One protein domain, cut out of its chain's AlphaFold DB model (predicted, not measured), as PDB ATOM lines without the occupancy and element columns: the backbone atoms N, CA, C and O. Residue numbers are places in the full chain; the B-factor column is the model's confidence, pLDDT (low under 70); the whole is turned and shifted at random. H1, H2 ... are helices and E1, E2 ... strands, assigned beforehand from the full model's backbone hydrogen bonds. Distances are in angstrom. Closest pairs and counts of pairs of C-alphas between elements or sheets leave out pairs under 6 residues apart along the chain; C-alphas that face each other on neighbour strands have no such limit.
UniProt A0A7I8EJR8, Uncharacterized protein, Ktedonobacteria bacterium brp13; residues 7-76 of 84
ATOM      1  N   ASN A   7     500.559 285.688 402.127       65.25
ATOM      2  CA  ASN A   7     499.561 286.199 403.076       65.25
ATOM      3  C   ASN A   7     499.863 287.641 403.512       65.25
ATOM      4  O   ASN A   7     498.941 288.419 403.752       65.25
ATOM      5  N   LEU A   8     501.145 288.019 403.582       65.75
ATOM      6  CA  LEU A   8     501.549 289.395 403.872       65.75
ATOM      7  C   LEU A   8     501.318 290.308 402.662       65.75
ATOM      8  O   LEU A   8     500.832 291.419 402.834       65.75
ATOM      9  N   VAL A   9     501.630 289.838 401.450       63.53
ATOM     10  CA  VAL A   9     501.464 290.608 400.202       63.53
ATOM     11  C   VAL A   9     499.992 290.904 399.918       63.53
ATOM     12  O   VAL A   9     499.654 292.046 399.639       63.53
ATOM     13  N   VAL A  10     499.109 289.915 400.084       64.12
ATOM     14  CA  VAL A  10     497.647 290.101 399.994       64.12
ATOM     15  C   VAL A  10     497.112 290.913 401.180       64.12
ATOM     16  O   VAL A  10     496.086 291.582 401.087       64.12
ATOM     17  N   GLY A  11     497.816 290.844 402.312       60.44
ATOM     18  CA  GLY A  11     497.580 291.624 403.520       60.44
ATOM     19  C   GLY A  11     497.787 293.125 403.340       60.44
ATOM     20  O   GLY A  11     497.032 293.913 403.918       60.44
ATOM     21  N   ALA A  12     498.803 293.480 402.558       63.38
ATOM     22  CA  ALA A  12     499.241 294.838 402.313       63.38
ATOM     23  C   ALA A  12     498.419 295.520 401.220       63.38
ATOM     24  O   ALA A  12     497.986 294.888 400.261       63.38
ATOM     25  N   ASP A  13     498.260 296.828 401.372       67.12
ATOM     26  CA  ASP A  13     497.689 297.727 400.374       67.12
ATOM     27  C   ASP A  13     498.700 297.909 399.228       67.12
ATOM     28  O   ASP A  13     499.500 298.845 399.207       67.12
ATOM     29  N   SER A  14     498.811 296.883 398.379       68.38
ATOM     30  CA  SER A  14     499.811 296.818 397.313       68.38
ATOM     31  C   SER A  14     499.165 297.165 395.978       68.38
ATOM     32  O   SER A  14     498.472 296.338 395.395       68.38
ATOM     33  N   GLU A  15     499.486 298.345 395.453       76.75
ATOM     34  CA  GLU A  15     499.046 298.807 394.125       76.75
ATOM     35  C   GLU A  15     499.583 297.938 392.972       76.75
ATOM     36  O   GLU A  15     499.025 297.902 391.877       76.75
ATOM     37  N   GLN A  16     500.697 297.232 393.199       83.38
ATOM     38  CA  GLN A  16     501.329 296.381 392.199       83.38
ATOM     39  C   GLN A  16     501.994 295.161 392.838       83.38
ATOM     40  O   GLN A  16     502.773 295.275 393.786       83.38
ATOM     41  N   ILE A  17     501.731 293.992 392.257       84.88
ATOM     42  CA  ILE A  17     502.390 292.729 392.579       84.88
ATOM     43  C   ILE A  17     503.180 292.212 391.373       84.88
ATOM     44  O   ILE A  17     502.894 292.565 390.227       84.88
ATOM     45  N   ILE A  18     504.185 291.374 391.639       89.94
ATOM     46  CA  ILE A  18     504.980 290.685 390.616       89.94
ATOM     47  C   ILE A  18     504.964 289.191 390.932       89.94
ATOM     48  O   ILE A  18     505.441 288.769 391.985       89.94
ATOM     49  N   VAL A  19     504.440 288.396 390.006       89.75
ATOM     50  CA  VAL A  19     504.465 286.934 390.050       89.75
ATOM     51  C   VAL A  19     505.639 286.456 389.208       89.75
ATOM     52  O   VAL A  19     505.742 286.802 388.033       89.75
ATOM     53  N   ALA A  20     506.524 285.663 389.804       92.31
ATOM     54  CA  ALA A  20     507.648 285.045 389.112       92.31
ATOM     55  C   ALA A  20     507.371 283.557 388.890       92.31
ATOM     56  O   ALA A  20     507.058 282.840 389.842       92.31
ATOM     57  N   ASN A  21     507.543 283.079 387.659       93.88
ATOM     58  CA  ASN A  21     507.459 281.659 387.343       93.88
ATOM     59  C   ASN A  21     508.808 281.106 386.885       93.88
ATOM     60  O   ASN A  21     509.388 281.571 385.901       93.88
ATOM     61  N   ARG A  22     509.276 280.051 387.556       95.06
ATOM     62  CA  ARG A  22     510.409 279.249 387.088       95.06
ATOM     63  C   ARG A  22     509.906 278.166 386.139       95.06
ATOM     64  O   ARG A  22     509.083 277.347 386.550       95.06
ATOM     65  N   HIS A  23     510.457 278.121 384.929       96.19
ATOM     66  CA  HIS A  23     510.062 277.162 383.897       96.19
ATOM     67  C   HIS A  23     510.107 275.716 384.406       96.19
ATOM     68  O   HIS A  23     511.065 275.300 385.064       96.19
ATOM     69  N   GLY A  24     509.072 274.951 384.073       94.06
ATOM     70  CA  GLY A  24     508.938 273.531 384.376       94.06
ATOM     71  C   GLY A  24     508.011 272.853 383.371       94.06
ATOM     72  O   GLY A  24     507.306 273.530 382.621       94.06
ATOM     73  N   ALA A  25     507.998 271.520 383.359       91.06
ATOM     74  CA  ALA A  25     507.185 270.743 382.419       91.06
ATOM     75  C   ALA A  25     505.677 271.050 382.532       91.06
ATOM     76  O   ALA A  25     504.971 271.068 381.525       91.06
ATOM     77  N   ASP A  26     505.220 271.337 383.751       90.69
ATOM     78  CA  ASP A  26     503.857 271.697 384.155       90.69
ATOM     79  C   ASP A  26     503.593 273.216 384.165       90.69
ATOM     80  O   ASP A  26     502.454 273.647 384.318       90.69
ATOM     81  N   ARG A  27     504.634 274.040 383.998       91.06
ATOM     82  CA  ARG A  27     504.579 275.505 384.141       91.06
ATOM     83  C   ARG A  27     505.498 276.195 383.138       91.06
ATOM     84  O   ARG A  27     506.522 276.791 383.485       91.06
ATOM     85  N   LYS A  28     505.150 276.066 381.860       96.69
ATOM     86  CA  LYS A  28     505.974 276.582 380.766       96.69
ATOM     87  C   LYS A  28     505.969 278.107 380.729       96.69
ATOM     88  O   LYS A  28     504.937 278.751 380.916       96.69
ATOM     89  N   ASN A  29     507.140 278.647 380.418       96.50
ATOM     90  CA  ASN A  29     507.364 280.051 380.088       96.50
ATOM     91  C   ASN A  29     507.465 280.226 378.579       96.50
ATOM     92  O   ASN A  29     507.900 279.317 377.866       96.50
ATOM     93  N   ARG A  30     507.122 281.420 378.101       93.06
ATOM     94  CA  ARG A  30     507.222 281.754 376.683       93.06
ATOM     95  C   ARG A  30     508.684 281.732 376.232       93.06
ATOM     96  O   ARG A  30     509.534 282.391 376.830       93.06
ATOM     97  N   GLY A  31     508.969 280.979 375.170       93.38
ATOM     98  CA  GLY A  31     510.327 280.823 374.634       93.38
ATOM     99  C   GLY A  31     511.294 280.099 375.576       93.38
ATOM    100  O   GLY A  31     512.481 280.401 375.553       93.38
ATOM    101  N   ASP A  32     510.784 279.219 376.444       93.44
ATOM    102  CA  ASP A  32     511.572 278.363 377.344       93.44
ATOM    103  C   ASP A  32     512.542 279.112 378.278       93.44
ATOM    104  O   ASP A  32     513.519 278.561 378.788       93.44
ATOM    105  N   LYS A  33     512.245 280.387 378.564       94.88
ATOM    106  CA  LYS A  33     513.015 281.205 379.507       94.88
ATOM    107  C   LYS A  33     513.001 280.585 380.897       94.88
ATOM    108  O   LYS A  33     511.932 280.245 381.400       94.88
ATOM    109  N   THR A  34     514.153 280.544 381.570       96.25
ATOM    110  CA  THR A  34     514.270 279.999 382.936       96.25
ATOM    111  C   THR A  34     513.310 280.669 383.917       96.25
ATOM    112  O   THR A  34     512.685 279.974 384.717       96.25
ATOM    113  N   PHE A  35     513.159 281.992 383.821       95.81
ATOM    114  CA  PHE A  35     512.209 282.776 384.601       95.81
ATOM    115  C   PHE A  35     511.368 283.665 383.692       95.81
ATOM    116  O   PHE A  35     511.872 284.210 382.708       95.81
ATOM    117  N   ASP A  36     510.101 283.808 384.054       95.94
ATOM    118  CA  ASP A  36     509.163 284.742 383.447       95.94
ATOM    119  C   ASP A  36     508.402 285.476 384.550       95.94
ATOM    120  O   ASP A  36     508.311 284.984 385.682       95.94
ATOM    121  N   TYR A  37     507.903 286.664 384.229       94.25
ATOM    122  CA  TYR A  37     507.326 287.574 385.209       94.25
ATOM    123  C   TYR A  37     506.030 288.174 384.694       94.25
ATOM    124  O   TYR A  37     505.919 288.570 383.536       94.25
ATOM    125  N   LEU A  38     505.069 288.297 385.597       93.00
ATOM    126  CA  LEU A  38     503.789 288.929 385.341       93.00
ATOM    127  C   LEU A  38     503.550 289.980 386.431       93.00
ATOM    128  O   LEU A  38     503.660 289.672 387.616       93.00
ATOM    129  N   SER A  39     503.259 291.221 386.037       92.25
ATOM    130  CA  SER A  39     503.077 292.337 386.972       92.25
ATOM    131  C   SER A  39     501.769 293.083 386.765       92.25
ATOM    132  O   SER A  39     501.414 293.385 385.626       92.25
ATOM    133  N   GLY A  40     501.090 293.434 387.853       90.19
ATOM    134  CA  GLY A  40     499.872 294.241 387.813       90.19
ATOM    135  C   GLY A  40     499.209 294.354 389.178       90.19
ATOM    136  O   GLY A  40     499.802 293.985 390.189       90.19
ATOM    137  N   ALA A  41     497.992 294.887 389.193       87.31
ATOM    138  CA  ALA A  41     497.221 295.084 390.414       87.31
ATOM    139  C   ALA A  41     496.716 293.743 390.975       87.31
ATOM    140  O   ALA A  41     496.425 292.821 390.207       87.31
ATOM    141  N   ILE A  42     496.566 293.622 392.297       83.31
ATOM    142  CA  ILE A  42     496.008 292.411 392.933       83.31
ATOM    143  C   ILE A  42     494.537 292.174 392.534       83.31
ATOM    144  O   ILE A  42     493.999 291.071 392.658       83.31
ATOM    145  N   GLU A  43     493.883 293.207 392.015       82.88
ATOM    146  CA  GLU A  43     492.530 293.187 391.493       82.88
ATOM    147  C   GLU A  43     492.425 292.602 390.079       82.88
ATOM    148  O   GLU A  43     491.311 292.243 389.686       82.88
ATOM    149  N   ASP A  44     493.537 292.473 389.334       88.50
ATOM    150  CA  ASP A  44     493.538 291.838 388.009       88.50
ATOM    151  C   ASP A  44     493.098 290.380 388.146       88.50
ATOM    152  O   ASP A  44     493.808 289.529 388.686       88.50
ATOM    153  N   SER A  45     491.897 290.113 387.647       89.62
ATOM    154  CA  SER A  45     491.249 288.815 387.676       89.62
ATOM    155  C   SER A  45     490.806 288.464 386.272       89.62
ATOM    156  O   SER A  45     490.042 289.190 385.628       89.62
ATOM    157  N   ARG A  46     491.304 287.328 385.792       91.06
ATOM    158  CA  ARG A  46     491.000 286.806 384.460       91.06
ATOM    159  C   ARG A  46     490.587 285.353 384.596       91.06
ATOM    160  O   ARG A  46     491.181 284.585 385.351       91.06
ATOM    161  N   ARG A  47     489.547 284.964 383.852       88.00
ATOM    162  CA  ARG A  47     489.091 283.567 383.826       88.00
ATOM    163  C   ARG A  47     490.237 282.665 383.377       88.00
ATOM    164  O   ARG A  47     490.963 283.031 382.454       88.00
ATOM    165  N   LYS A  48     490.336 281.478 383.991       88.94
ATOM    166  CA  LYS A  48     491.296 280.454 383.569       88.94
ATOM    167  C   LYS A  48     491.133 280.173 382.072       88.94
ATOM    168  O   LYS A  48     490.037 279.846 381.615       88.94
ATOM    169  N   SER A  49     492.217 280.351 381.331       91.81
ATOM    170  CA  SER A  49     492.337 280.122 379.897       91.81
ATOM    171  C   SER A  49     493.176 278.869 379.638       91.81
ATOM    172  O   SER A  49     494.001 278.479 380.464       91.81
ATOM    173  N   ASN A  50     493.003 278.260 378.466       90.94
ATOM    174  CA  ASN A  50     493.819 277.124 378.021       90.94
ATOM    175  C   ASN A  50     495.156 277.576 377.399       90.94
ATOM    176  O   ASN A  50     495.574 277.035 376.376       90.94
ATOM    177  N   SER A  51     495.823 278.588 377.969       92.44
ATOM    178  CA  SER A  51     497.153 278.974 377.487       92.44
ATOM    179  C   SER A  51     498.181 277.877 377.770       92.44
ATOM    180  O   SER A  51     498.150 277.215 378.807       92.44
ATOM    181  N   ALA A  52     499.129 277.711 376.847       93.06
ATOM    182  CA  ALA A  52     500.284 276.841 377.039       93.06
ATOM    183  C   ALA A  52     501.287 277.410 378.061       93.06
ATOM    184  O   ALA A  52     502.154 276.672 378.529       93.06
ATOM    185  N   TYR A  53     501.189 278.704 378.382       94.81
ATOM    186  CA  TYR A  53     502.109 279.413 379.265       94.81
ATOM    187  C   TYR A  53     501.416 279.776 380.571       94.81
ATOM    188  O   TYR A  53     500.360 280.407 380.562       94.81
ATOM    189  N   ILE A  54     502.020 279.405 381.702       93.94
ATOM    190  CA  ILE A  54     501.333 279.451 383.001       93.94
ATOM    191  C   ILE A  54     500.888 280.868 383.378       93.94
ATOM    192  O   ILE A  54     499.752 281.049 383.801       93.94
ATOM    193  N   LEU A  55     501.729 281.878 383.139       94.12
ATOM    194  CA  LEU A  55     501.434 283.281 383.458       94.12
ATOM    195  C   LEU A  55     500.372 283.913 382.538       94.12
ATOM    196  O   LEU A  55     499.910 285.023 382.777       94.12
ATOM    197  N   GLU A  56     499.962 283.221 381.474       94.00
ATOM    198  CA  GLU A  56     498.877 283.653 380.588       94.00
ATOM    199  C   GLU A  56     497.551 282.928 380.907       94.00
ATOM    200  O   GLU A  56     496.515 283.218 380.302       94.00
ATOM    201  N   THR A  57     497.560 281.976 381.849       93.69
ATOM    202  CA  THR A  57     496.368 281.181 382.176       93.69
ATOM    203  C   THR A  57     495.332 281.971 382.966       93.69
ATOM    204  O   THR A  57     494.147 281.738 382.761       93.69
ATOM    205  N   CYS A  58     495.715 282.907 383.834       92.88
ATOM    206  CA  CYS A  58     494.772 283.681 384.647       92.88
ATOM    207  C   CYS A  58     495.336 285.056 385.055       92.88
ATOM    208  O   CYS A  58     496.357 285.507 384.535       92.88
ATOM    209  N   GLY A  59     494.592 285.776 385.900       91.19
ATOM    210  CA  GLY A  59     494.968 287.088 386.417       91.19
ATOM    211  C   GLY A  59     495.885 287.006 387.635       91.19
ATOM    212  O   GLY A  59     496.113 285.939 388.213       91.19
ATOM    213  N   MET A  60     496.392 288.166 388.052       90.12
ATOM    214  CA  MET A  60     497.207 288.327 389.263       90.12
ATOM    215  C   MET A  60     496.540 287.726 390.499       90.12
ATOM    216  O   MET A  60     497.200 287.052 391.288       90.12
ATOM    217  N   ARG A  61     495.230 287.950 390.660       86.88
ATOM    218  CA  ARG A  61     494.462 287.471 391.811       86.88
ATOM    219  C   ARG A  61     494.480 285.954 391.898       86.88
ATOM    220  O   ARG A  61     494.715 285.403 392.969       86.88
ATOM    221  N   GLU A  62     494.224 285.280 390.783       89.44
ATOM    222  CA  GLU A  62     494.194 283.821 390.746       89.44
ATOM    223  C   GLU A  62     495.591 283.242 390.992       89.44
ATOM    224  O   GLU A  62     495.727 282.324 391.796       89.44
ATOM    225  N   HIS A  63     496.633 283.826 390.391       89.56
ATOM    226  CA  HIS A  63     498.017 283.438 390.673       89.56
ATOM    227  C   HIS A  63     498.400 283.644 392.143       89.56
ATOM    228  O   HIS A  63     499.061 282.792 392.730       89.56
ATOM    229  N   ALA A  64     497.966 284.746 392.757       83.81
ATOM    230  CA  ALA A  64     498.202 284.997 394.171       83.81
ATOM    231  C   ALA A  64     497.492 283.956 395.051       83.81
ATOM    232  O   ALA A  64     498.105 283.432 395.975       83.81
ATOM    233  N   ILE A  65     496.235 283.615 394.745       80.38
ATOM    234  CA  ILE A  65     495.465 282.590 395.469       80.38
ATOM    235  C   ILE A  65     496.130 281.214 395.372       80.38
ATOM    236  O   ILE A  65     496.199 280.521 396.383       80.38
ATOM    237  N   ASP A  66     496.633 280.831 394.197       79.94
ATOM    238  CA  ASP A  66     497.291 279.533 393.995       79.94
ATOM    239  C   ASP A  66     498.599 279.406 394.817       79.94
ATOM    240  O   ASP A  66     499.031 278.293 395.114       79.94
ATOM    241  N   ILE A  67     499.215 280.528 395.218       76.31
ATOM    242  CA  ILE A  67     500.445 280.580 396.036       76.31
ATOM    243  C   ILE A  67     500.138 280.764 397.536       76.31
ATOM    244  O   ILE A  67     500.960 280.421 398.385       76.31
ATOM    245  N   LEU A  68     498.976 281.322 397.886       71.88
ATOM    246  CA  LEU A  68     498.572 281.547 399.274       71.88
ATOM    247  C   LEU A  68     498.389 280.222 400.025       71.88
ATOM    248  O   LEU A  68     497.553 279.396 399.656       71.88
ATOM    249  N   ASP A  69     499.073 280.075 401.161       60.41
ATOM    250  CA  ASP A  69     498.765 279.018 402.126       60.41
ATOM    251  C   ASP A  69     497.316 279.175 402.622       60.41
ATOM    252  O   ASP A  69     496.976 280.155 403.288       60.41
ATOM    253  N   GLY A  70     496.450 278.214 402.277       59.22
ATOM    254  CA  GLY A  70     495.005 278.260 402.550       59.22
ATOM    255  C   GLY A  70     494.136 278.762 401.385       59.22
ATOM    256  O   GLY A  70     492.910 278.793 401.508       59.22
ATOM    257  N   GLY A  71     494.742 279.124 400.249       66.94
ATOM    258  CA  GLY A  71     494.079 279.365 398.967       66.94
ATOM    259  C   GLY A  71     492.853 280.282 399.034       66.94
ATOM    260  O   GLY A  71     492.884 281.384 399.586       66.94
ATOM    261  N   LYS A  72     491.742 279.824 398.448       67.75
ATOM    262  CA  LYS A  72     490.497 280.602 398.341       67.75
ATOM    263  C   LYS A  72     489.866 280.911 399.704       67.75
ATOM    264  O   LYS A  72     489.299 281.986 399.877       67.75
ATOM    265  N   GLU A  73     489.990 280.017 400.687       67.81
ATOM    266  CA  GLU A  73     489.438 280.237 402.033       67.81
ATOM    267  C   GLU A  73     490.106 281.407 402.760       67.81
ATOM    268  O   GLU A  73     489.431 282.170 403.456       67.81
ATOM    269  N   ALA A  74     491.421 281.578 402.592       64.56
ATOM    270  CA  ALA A  74     492.141 282.720 403.151       64.56
ATOM    271  C   ALA A  74     491.617 284.047 402.567       64.56
ATOM    272  O   ALA A  74     491.454 285.033 403.292       64.56
ATOM    273  N   PHE A  75     491.270 284.042 401.277       66.50
ATOM    274  CA  PHE A  75     490.709 285.199 400.584       66.50
ATOM    275  C   PHE A  75     489.277 285.522 401.044       66.50
ATOM    276  O   PHE A  75     488.972 286.675 401.352       66.50
ATOM    277  N   GLU A  76     488.410 284.513 401.187       71.00
ATOM    278  CA  GLU A  76     487.034 284.693 401.687       71.00
ATOM    279  C   GLU A  76     487.006 285.204 403.137       71.00
ATOM    280  O   GLU A  76     486.224 286.095 403.481       71.00
TER     281      GLU A  76
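This is residues 7 to 76 of the 84 residues of an uncharacterized protein of Ktedonobacteria bacterium brp13 (UniProt A0A7I8EJR8). A hairpin of two strands, E1 and E2, has helix H2 packed on it, with short helices H1 and H3 near each other at one end. The printed part has 70 residues, ordered H1, E1, E2, H2, H3; the class is mixed, with under half in named elements. It is compact, radius of gyration of the C-alphas 12.2 A, spanning 33 by 20 by 20 A.

From H1, residues 7 to 11, go to E1, residues 17 to 22, and E2, residues 35 to 40: this hairpin is antiparallel, N 19 and O 38 standing 2.8 A apart, within hydrogen-bond range. In H2, residues 60 to 67, the C-alpha of His 63 is 7.4 A from that of Val 19, their closest pair. H3, residues 71 to 76, only just touches H2, only at the corner, with 3 pairs of C-alphas within 8 A; the closest are those of Ile 65 and Gly 71, 5.0 A. Every O i to N i+4 pair is within hydrogen-bond range in H1 and H2, 1 of 2 in H3.

Find C-alpha 7 at (499.561, 286.199, 403.076), where H1 begins, 5.8 A long. E1 runs 16.6 A, E2 17.1 A, H2 10.8 A and H3 9.2 A, to C-alpha 76 at (487.034, 284.693, 401.687).

The farthest C-alphas, of Gly 31 and Glu 76, are 35.9 A apart. The printed part has no cut; E1 to E2 and E2 to H2 are long links. Look for pLDDT under 70 at residues 7 to 14 and 69 to 75.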